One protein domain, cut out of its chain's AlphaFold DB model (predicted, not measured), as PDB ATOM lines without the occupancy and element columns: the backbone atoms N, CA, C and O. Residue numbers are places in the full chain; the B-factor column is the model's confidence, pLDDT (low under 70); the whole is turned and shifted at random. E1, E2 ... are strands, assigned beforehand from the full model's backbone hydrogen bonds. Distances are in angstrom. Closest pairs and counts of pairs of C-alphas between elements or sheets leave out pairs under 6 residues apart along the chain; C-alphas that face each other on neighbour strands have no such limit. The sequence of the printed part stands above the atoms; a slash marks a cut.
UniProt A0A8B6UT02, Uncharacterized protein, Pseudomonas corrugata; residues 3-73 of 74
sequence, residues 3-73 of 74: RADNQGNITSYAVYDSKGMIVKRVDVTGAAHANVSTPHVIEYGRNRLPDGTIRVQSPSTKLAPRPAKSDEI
ATOM      1  N   ARG A   3      19.749 -42.032   4.342       97.31
ATOM      2  CA  ARG A   3      19.612 -40.591   4.574       97.31
ATOM      3  C   ARG A   3      18.224 -40.328   5.146       97.31
ATOM      4  O   ARG A   3      17.266 -40.980   4.736       97.31
ATOM      5  N   ALA A   4      18.126 -39.365   6.050       97.81
ATOM      6  CA  ALA A   4      16.862 -38.898   6.594       97.81
ATOM      7  C   ALA A   4      16.748 -37.377   6.450       97.81
ATOM      8  O   ALA A   4      17.766 -36.693   6.299       97.81
ATOM      9  N   ASP A   5      15.521 -36.872   6.436       96.69
ATOM     10  CA  ASP A   5      15.249 -35.441   6.563       96.69
ATOM     11  C   ASP A   5      15.388 -34.972   8.027       96.69
ATOM     12  O   ASP A   5      15.710 -35.749   8.930       96.69
ATOM     13  N   ASN A   6      15.136 -33.684   8.279       97.62
ATOM     14  CA  ASN A   6      15.243 -33.102   9.623       97.62
ATOM     15  C   ASN A   6      14.164 -33.595  10.605       97.62
ATOM     16  O   ASN A   6      14.251 -33.295  11.793       97.62
ATOM     17  N   GLN A   7      13.146 -34.309  10.125       96.88
ATOM     18  CA  GLN A   7      12.089 -34.915  10.942       96.88
ATOM     19  C   GLN A   7      12.385 -36.395  11.229       96.88
ATOM     20  O   GLN A   7      11.657 -37.031  11.985       96.88
ATOM     21  N   GLY A   8      13.471 -36.933  10.665       96.62
ATOM     22  CA  GLY A   8      13.871 -38.326  10.819       96.62
ATOM     23  C   GLY A   8      13.228 -39.273   9.805       96.62
ATOM     24  O   GLY A   8      13.488 -40.474   9.879       96.62
ATOM     25  N   ASN A   9      12.452 -38.773   8.835       96.69
ATOM     26  CA  ASN A   9      11.878 -39.626   7.796       96.69
ATOM     27  C   ASN A   9      12.980 -40.057   6.827       96.69
ATOM     28  O   ASN A   9      13.765 -39.230   6.353       96.69
ATOM     29  N   ILE A  10      13.040 -41.349   6.499       97.50
ATOM     30  CA  ILE A  10      14.022 -41.866   5.543       97.50
ATOM     31  C   ILE A  10      13.691 -41.332   4.146       97.50
ATOM     32  O   ILE A  10      12.614 -41.576   3.611       97.50
ATOM     33  N   THR A  11      14.649 -40.641   3.532       98.06
ATOM     34  CA  THR A  11      14.517 -40.092   2.172       98.06
ATOM     35  C   THR A  11      15.147 -41.004   1.127       98.06
ATOM     36  O   THR A  11      14.711 -41.044  -0.020       98.06
ATOM     37  N   SER A  12      16.164 -41.779   1.510       97.81
ATOM     38  CA  SER A  12      16.742 -42.836   0.675       97.81
ATOM     39  C   SER A  12      17.551 -43.827   1.506       97.81
ATOM     40  O   SER A  12      18.085 -43.484   2.564       97.81
ATOM     41  N   TYR A  13      17.708 -45.051   1.004       98.00
ATOM     42  CA  TYR A  13      18.632 -46.028   1.573       98.00
ATOM     43  C   TYR A  13      19.293 -46.897   0.504       98.00
ATOM     44  O   TYR A  13      18.766 -47.106  -0.586       98.00
ATOM     45  N   ALA A  14      20.480 -47.404   0.822       97.75
ATOM     46  CA  ALA A  14      21.245 -48.305  -0.028       97.75
ATOM     47  C   ALA A  14      21.452 -49.658   0.657       97.75
ATOM     48  O   ALA A  14      21.794 -49.725   1.848       97.75
ATOM     49  N   VAL A  15      21.274 -50.717  -0.132       97.31
ATOM     50  CA  VAL A  15      21.481 -52.115   0.253       97.31
ATOM     51  C   VAL A  15      22.805 -52.588  -0.329       97.31
ATOM     52  O   VAL A  15      23.103 -52.335  -1.497       97.31
ATOM     53  N   TYR A  16      23.583 -53.287   0.488       97.12
ATOM     54  CA  TYR A  16      24.894 -53.815   0.136       97.12
ATOM     55  C   TYR A  16      24.897 -55.324   0.351       97.12
ATOM     56  O   TYR A  16      24.184 -55.831   1.216       97.12
ATOM     57  N   ASP A  17      25.686 -56.036  -0.443       95.62
ATOM     58  CA  ASP A  17      25.920 -57.459  -0.220       95.62
ATOM     59  C   ASP A  17      26.959 -57.705   0.888       95.62
ATOM     60  O   ASP A  17      27.532 -56.779   1.466       95.62
ATOM     61  N   SER A  18      27.237 -58.981   1.163       96.31
ATOM     62  CA  SER A  18      28.203 -59.409   2.184       96.31
ATOM     63  C   SER A  18      29.649 -58.987   1.911       96.31
ATOM     64  O   SER A  18      30.480 -59.055   2.812       96.31
ATOM     65  N   LYS A  19      29.964 -58.543   0.689       94.75
ATOM     66  CA  LYS A  19      31.284 -58.029   0.296       94.75
ATOM     67  C   LYS A  19      31.341 -56.499   0.342       94.75
ATOM     68  O   LYS A  19      32.327 -55.916  -0.103       94.75
ATOM     69  N   GLY A  20      30.291 -55.845   0.842       95.75
ATOM     70  CA  GLY A  20      30.203 -54.389   0.930       95.75
ATOM     71  C   GLY A  20      29.937 -53.701  -0.411       95.75
ATOM     72  O   GLY A  20      30.132 -52.493  -0.525       95.75
ATOM     73  N   MET A  21      29.490 -54.431  -1.437       96.19
ATOM     74  CA  MET A  21      29.179 -53.853  -2.746       96.19
ATOM     75  C   MET A  21      27.698 -53.485  -2.848       96.19
ATOM     76  O   MET A  21      26.823 -54.305  -2.560       96.19
ATOM     77  N   ILE A  22      27.403 -52.270  -3.319       97.06
ATOM     78  CA  ILE A  22      26.026 -51.774  -3.460       97.06
ATOM     79  C   ILE A  22      25.218 -52.619  -4.454       97.06
ATOM     80  O   ILE A  22      25.649 -52.864  -5.580       97.06
ATOM     81  N   VAL A  23      24.048 -53.081  -4.022       96.12
ATOM     82  CA  VAL A  23      23.093 -53.876  -4.812       96.12
ATOM     83  C   VAL A  23      22.023 -52.970  -5.402       96.12
ATOM     84  O   VAL A  23      21.769 -53.011  -6.599       96.12
ATOM     85  N   LYS A  24      21.428 -52.116  -4.568       95.94
ATOM     86  CA  LYS A  24      20.387 -51.176  -4.977       95.94
ATOM     87  C   LYS A  24      20.364 -49.951  -4.082       95.94
ATOM     88  O   LYS A  24      20.799 -50.008  -2.926       95.94
ATOM     89  N   ARG A  25      19.799 -48.869  -4.606       96.81
ATOM     90  CA  ARG A  25      19.387 -47.695  -3.837       96.81
ATOM     91  C   ARG A  25      17.894 -47.477  -4.022       96.81
ATOM     92  O   ARG A  25      17.415 -47.497  -5.153       96.81
ATOM     93  N   VAL A  26      17.186 -47.267  -2.924       97.81
ATOM     94  CA  VAL A  26      15.774 -46.897  -2.912       97.81
ATOM     95  C   VAL A  26      15.695 -45.424  -2.545       97.81
ATOM     96  O   VAL A  26      16.125 -45.039  -1.458       97.81
ATOM     97  N   ASP A  27      15.190 -44.613  -3.466       97.62
ATOM     98  CA  ASP A  27      14.883 -43.207  -3.221       97.62
ATOM     99  C   ASP A  27      13.406 -43.150  -2.819       97.62
ATOM    100  O   ASP A  27      12.538 -43.478  -3.626       97.62
ATOM    101  N   VAL A  28      13.126 -42.815  -1.557       97.88
ATOM    102  CA  VAL A  28      11.777 -42.856  -0.963       97.88
ATOM    103  C   VAL A  28      11.017 -41.569  -1.271       97.88
ATOM    104  O   VAL A  28       9.855 -41.607  -1.666       97.88
ATOM    105  N   THR A  29      11.699 -40.430  -1.150       97.31
ATOM    106  CA  THR A  29      11.185 -39.104  -1.503       97.31
ATOM    107  C   THR A  29      12.230 -38.330  -2.305       97.31
ATOM    108  O   THR A  29      13.433 -38.574  -2.182       97.31
ATOM    109  N   GLY A  30      11.783 -37.388  -3.138       94.88
ATOM    110  CA  GLY A  30      12.661 -36.495  -3.891       94.88
ATOM    111  C   GLY A  30      12.318 -36.409  -5.374       94.88
ATOM    112  O   GLY A  30      11.162 -36.524  -5.775       94.88
ATOM    113  N   ALA A  31      13.339 -36.135  -6.190       94.81
ATOM    114  CA  ALA A  31      13.178 -35.939  -7.624       94.81
ATOM    115  C   ALA A  31      12.941 -37.261  -8.366       94.81
ATOM    116  O   ALA A  31      13.517 -38.297  -8.034       94.81
ATOM    117  N   ALA A  32      12.134 -37.191  -9.425       94.00
ATOM    118  CA  ALA A  32      11.973 -38.288 -10.364       94.00
ATOM    119  C   ALA A  32      13.260 -38.522 -11.172       94.00
ATOM    120  O   ALA A  32      13.976 -37.581 -11.524       94.00
ATOM    121  N   HIS A  33      13.507 -39.774 -11.549       91.00
ATOM    122  CA  HIS A  33      14.574 -40.142 -12.478       91.00
ATOM    123  C   HIS A  33      13.976 -40.819 -13.709       91.00
ATOM    124  O   HIS A  33      13.205 -41.765 -13.587       91.00
ATOM    125  N   ALA A  34      14.344 -40.341 -14.903       90.31
ATOM    126  CA  ALA A  34      13.835 -40.865 -16.175       90.31
ATOM    127  C   ALA A  34      12.292 -40.978 -16.215       90.31
ATOM    128  O   ALA A  34      11.747 -41.971 -16.685       90.31
ATOM    129  N   ASN A  35      11.598 -39.951 -15.703       92.25
ATOM    130  CA  ASN A  35      10.135 -39.878 -15.566       92.25
ATOM    131  C   ASN A  35       9.497 -40.900 -14.606       92.25
ATOM    132  O   ASN A  35       8.277 -41.039 -14.588       92.25
ATOM    133  N   VAL A  36      10.289 -41.576 -13.772       95.00
ATOM    134  CA  VAL A  36       9.794 -42.422 -12.680       95.00
ATOM    135  C   VAL A  36       9.894 -41.632 -11.381       95.00
ATOM    136  O   VAL A  36      10.990 -41.256 -10.965       95.00
ATOM    137  N   SER A  37       8.746 -41.320 -10.781       97.06
ATOM    138  CA  SER A  37       8.665 -40.602  -9.508       97.06
ATOM    139  C   SER A  37       9.077 -41.488  -8.337       97.06
ATOM    140  O   SER A  37       8.833 -42.695  -8.354       97.06
ATOM    141  N   THR A  38       9.609 -40.875  -7.279       97.25
ATOM    142  CA  THR A  38       9.791 -41.570  -6.005       97.25
ATOM    143  C   THR A  38       8.435 -41.996  -5.423       97.25
ATOM    144  O   THR A  38       7.465 -41.244  -5.563       97.25
ATOM    145  N   PRO A  39       8.352 -43.145  -4.738       98.25
ATOM    146  CA  PRO A  39       9.472 -44.013  -4.397       98.25
ATOM    147  C   PRO A  39       9.897 -44.920  -5.567       98.25
ATOM    148  O   PRO A  39       9.080 -45.608  -6.182       98.25
ATOM    149  N   HIS A  40      11.198 -44.943  -5.870       97.94
ATOM    150  CA  HIS A  40      11.770 -45.744  -6.960       97.94
ATOM    151  C   HIS A  40      13.089 -46.403  -6.557       97.94
ATOM    152  O   HIS A  40      13.767 -45.987  -5.617       97.94
ATOM    153  N   VAL A  41      13.473 -47.439  -7.301       97.62
ATOM    154  CA  VAL A  41      14.671 -48.241  -7.050       97.62
ATOM    155  C   VAL A  41      15.619 -48.186  -8.231       97.62
ATOM    156  O   VAL A  41      15.253 -48.473  -9.373       97.62
ATOM    157  N   ILE A  42      16.869 -47.869  -7.915       95.56
ATOM    158  CA  ILE A  42      18.002 -47.910  -8.827       95.56
ATOM    159  C   ILE A  42      18.815 -49.167  -8.518       95.56
ATOM    160  O   ILE A  42      19.399 -49.292  -7.439       95.56
ATOM    161  N   GLU A  43      18.857 -50.089  -9.472       95.00
ATOM    162  CA  GLU A  43      19.587 -51.354  -9.358       95.00
ATOM    163  C   GLU A  43      21.029 -51.196  -9.867       95.00
ATOM    164  O   GLU A  43      21.283 -50.551 -10.890       95.00
ATOM    165  N   TYR A  44      21.978 -51.804  -9.157       94.94
ATOM    166  CA  TYR A  44      23.397 -51.809  -9.507       94.94
ATOM    167  C   TYR A  44      23.803 -53.200  -9.988       94.94
ATOM    168  O   TYR A  44      23.712 -54.196  -9.265       94.94
ATOM    169  N   GLY A  45      24.287 -53.257 -11.225       93.19
ATOM    170  CA  GLY A  45      24.733 -54.496 -11.845       93.19
ATOM    171  C   GLY A  45      26.092 -54.963 -11.330       93.19
ATOM    172  O   GLY A  45      26.730 -54.336 -10.474       93.19
ATOM    173  N   ARG A  46      26.573 -56.064 -11.912       94.62
ATOM    174  CA  ARG A  46      27.903 -56.614 -11.643       94.62
ATOM    175  C   ARG A  46      28.649 -56.855 -12.931       94.62
ATOM    176  O   ARG A  46      28.147 -57.522 -13.826       94.62
ATOM    177  N   ASN A  47      29.872 -56.343 -12.970       94.38
ATOM    178  CA  ASN A  47      30.793 -56.596 -14.056       94.38
ATOM    179  C   ASN A  47      31.872 -57.570 -13.580       94.38
ATOM    180  O   ASN A  47      32.535 -57.314 -12.570       94.38
ATOM    181  N   ARG A  48      32.039 -58.680 -14.301       95.31
ATOM    182  CA  ARG A  48      33.095 -59.662 -14.051       95.31
ATOM    183  C   ARG A  48      34.212 -59.438 -15.063       95.31
ATOM    184  O   ARG A  48      33.990 -59.557 -16.263       95.31
ATOM    185  N   LEU A  49      35.394 -59.105 -14.566       94.69
ATOM    186  CA  LEU A  49      36.578 -58.882 -15.386       94.69
ATOM    187  C   LEU A  49      37.205 -60.215 -15.836       94.69
ATOM    188  O   LEU A  49      36.946 -61.250 -15.212       94.69
ATOM    189  N   PRO A  50      38.051 -60.211 -16.887       97.00
ATOM    190  CA  PRO A  50      38.737 -61.419 -17.358       97.00
ATOM    191  C   PRO A  50      39.609 -62.099 -16.293       97.00
ATOM    192  O   PRO A  50      39.751 -63.317 -16.308       97.00
ATOM    193  N   ASP A  51      40.140 -61.329 -15.341       96.50
ATOM    194  CA  ASP A  51      40.920 -61.826 -14.197       96.50
ATOM    195  C   ASP A  51      40.053 -62.447 -13.079       96.50
ATOM    196  O   ASP A  51      40.565 -62.886 -12.051       96.50
ATOM    197  N   GLY A  52      38.729 -62.488 -13.262       95.38
ATOM    198  CA  GLY A  52      37.765 -63.017 -12.302       95.38
ATOM    199  C   GLY A  52      37.276 -62.009 -11.258       95.38
ATOM    200  O   GLY A  52      36.322 -62.323 -10.537       95.38
ATOM    201  N   THR A  53      37.847 -60.803 -11.196       95.69
ATOM    202  CA  THR A  53      37.426 -59.745 -10.269       95.69
ATOM    203  C   THR A  53      35.996 -59.301 -10.567       95.69
ATOM    204  O   THR A  53      35.629 -59.058 -11.717       95.69
ATOM    205  N   ILE A  54      35.181 -59.144  -9.522       95.56
ATOM    206  CA  ILE A  54      33.828 -58.586  -9.627       95.56
ATOM    207  C   ILE A  54      33.863 -57.127  -9.188       95.56
ATOM    208  O   ILE A  54      34.359 -56.811  -8.108       95.56
ATOM    209  N   ARG A  55      33.303 -56.242 -10.011       94.88
ATOM    210  CA  ARG A  55      33.121 -54.823  -9.696       94.88
ATOM    211  C   ARG A  55      31.651 -54.440  -9.787       94.88
ATOM    212  O   ARG A  55      30.880 -55.029 -10.549       94.88
ATOM    213  N   VAL A  56      31.277 -53.424  -9.016       95.50
ATOM    214  CA  VAL A  56      29.973 -52.773  -9.151       95.50
ATOM    215  C   VAL A  56      29.890 -52.147 -10.539       95.50
ATOM    216  O   VAL A  56      30.795 -51.424 -10.957       95.50
ATOM    217  N   GLN A  57      28.799 -52.421 -11.244       94.44
ATOM    218  CA  GLN A  57      28.451 -51.706 -12.461       94.44
ATOM    219  C   GLN A  57      27.474 -50.593 -12.098       94.44
ATOM    220  O   GLN A  57      26.384 -50.858 -11.587       94.44
ATOM    221  N   SER A  58      27.874 -49.350 -12.370       88.69
ATOM    222  CA  SER A  58      26.994 -48.201 -12.186       88.69
ATOM    223  C   SER A  58      25.718 -48.357 -13.024       88.69
ATOM    224  O   SER A  58      25.783 -48.892 -14.138       88.69
ATOM    225  N   PRO A  59      24.569 -47.873 -12.526       86.44
ATOM    226  CA  PRO A  59      23.315 -47.894 -13.259       86.44
ATOM    227  C   PRO A  59      23.499 -47.164 -14.586       86.44
ATOM    228  O   PRO A  59      24.106 -46.091 -14.640       86.44
ATOM    229  N   SER A  60      23.003 -47.755 -15.669       81.88
ATOM    230  CA  SER A  60      23.047 -47.089 -16.966       81.88
ATOM    231  C   SER A  60      22.105 -45.891 -16.946       81.88
ATOM    232  O   SER A  60      20.947 -46.036 -16.575       81.88
ATOM    233  N   THR A  61      22.551 -44.740 -17.445       75.88
ATOM    234  CA  THR A  61      21.664 -43.587 -17.680       75.88
ATOM    235  C   THR A  61      20.574 -43.878 -18.715       75.88
ATOM    236  O   THR A  61      19.609 -43.129 -18.814       75.88
ATOM    237  N   LYS A  62      20.712 -44.972 -19.480       77.69
ATOM    238  CA  LYS A  62      19.717 -45.456 -20.446       77.69
ATOM    239  C   LYS A  62      18.652 -46.358 -19.818       77.69
ATOM    240  O   LYS A  62      17.651 -46.633 -20.471       77.69
ATOM    241  N   LEU A  63      18.875 -46.859 -18.603       80.62
ATOM    242  CA  LEU A  63      17.917 -47.706 -17.901       80.62
ATOM    243  C   LEU A  63      17.174 -46.860 -16.875       80.62
ATOM    244  O   LEU A  63      17.781 -46.302 -15.961       80.62
ATOM    245  N   ALA A  64      15.858 -46.770 -17.038       87.06
ATOM    246  CA  ALA A  64      15.017 -46.125 -16.048       87.06
ATOM    247  C   ALA A  64      15.050 -46.931 -14.733       87.06
ATOM    248  O   ALA A  64      15.111 -48.167 -14.773       87.06
ATOM    249  N   PRO A  65      14.987 -46.265 -13.570       94.06
ATOM    250  CA  PRO A  65      14.678 -46.946 -12.324       94.06
ATOM    251  C   PRO A  65      13.314 -47.634 -12.421       94.06
ATOM    252  O   PRO A  65      12.459 -47.254 -13.219       94.06
ATOM    253  N   ARG A  66      13.078 -48.616 -11.558       96.25
ATOM    254  CA  ARG A  66      11.744 -49.208 -11.394       96.25
ATOM    255  C   ARG A  66      11.002 -48.539 -10.234       96.25
ATOM    256  O   ARG A  66      11.664 -48.095  -9.297       96.25
ATOM    257  N   PRO A  67       9.663 -48.532 -10.218       97.62
ATOM    258  CA  PRO A  67       8.915 -48.203  -9.007       97.62
ATOM    259  C   PRO A  67       9.339 -49.082  -7.819       97.62
ATOM    260  O   PRO A  67       9.699 -50.259  -7.991       97.62
ATOM    261  N   ALA A  68       9.320 -48.507  -6.617       97.31
ATOM    262  CA  ALA A  68       9.544 -49.255  -5.388       97.31
ATOM    263  C   ALA A  68       8.335 -50.132  -5.060       97.31
ATOM    264  O   ALA A  68       7.187 -49.774  -5.325       97.31
ATOM    265  N   LYS A  69       8.606 -51.299  -4.482       97.38
ATOM    266  CA  LYS A  69       7.573 -52.165  -3.918       97.38
ATOM    267  C   LYS A  69       7.194 -51.681  -2.519       97.38
ATOM    268  O   LYS A  69       7.976 -50.999  -1.865       97.38
ATOM    269  N   SER A  70       6.015 -52.069  -2.038       95.88
ATOM    270  CA  SER A  70       5.528 -51.654  -0.716       95.88
ATOM    271  C   SER A  70       6.426 -52.108   0.438       95.88
ATOM    272  O   SER A  70       6.565 -51.377   1.405       95.88
ATOM    273  N   ASP A  71       7.075 -53.270   0.326       96.12
ATOM    274  CA  ASP A  71       8.040 -53.787   1.310       96.12
ATOM    275  C   ASP A  71       9.394 -53.053   1.285       96.12
ATOM    276  O   ASP A  71      10.226 -53.240   2.170       96.12
ATOM    277  N   GLU A  72       9.629 -52.219   0.271       95.69
ATOM    278  CA  GLU A  72      10.833 -51.403   0.129       95.69
ATOM    279  C   GLU A  72      10.633 -49.966   0.643       95.69
ATOM    280  O   GLU A  72      11.589 -49.189   0.628       95.69
ATOM    281  N   ILE A  73       9.427 -49.595   1.082       93.94
ATOM    282  CA  ILE A  73       9.108 -48.258   1.594       93.94
ATOM    283  C   ILE A  73       9.116 -48.316   3.135       93.94
ATOM    284  O   ILE A  73       8.381 -49.134   3.686       93.94
TER     285      ILE A  73
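What this domain is: This is residues 3 to 73 of the 74 residues of an uncharacterized protein of Pseudomonas corrugata (UniProt A0A8B6UT02). With little regular structure, the domain is an elongated strip: a three-stranded sheet, E1 to E3, continued at one end by the hairpin of E4 and E5, with residues 28 to 39 and 58 to 73 as long loops. The printed part has 71 residues, with five named strands, E1 to E5, and no named helix; the class is all strand, with 25 residues in named elements. E1, E2 and E3 form a meander, each strand the antiparallel neighbour of the one before. It is only just loose, close to compact, with a radius of gyration of the C-alphas of 13.8 A, and spans 46 by 26 by 20 A.

Where its parts are: E1, residues 10 to 16, begins with C-alpha 10 at (14.022, -41.866, 5.543) and is 17.0 A long. E2 is residues 22 to 27, 14.1 A; E3 residues 40 to 43; E4 residues 45 to 48. E5, residues 54 to 57, ends with C-alpha 57 at (28.451, -51.706, -12.461).

How they stand to each other: Hairpin E1 and E2 has N 13 and O 26 within hydrogen-bond range, 2.9 A; hairpin E2 and E3, N 42 and O 25, 2.8 A. E3 runs on into E4 at 3 degrees. Hairpin E4 and E5 has N 47 and O 55 at 2.9 A.

The domain as a whole: The link E2 to E3 is long, 12 residues. No printed residue is under 70.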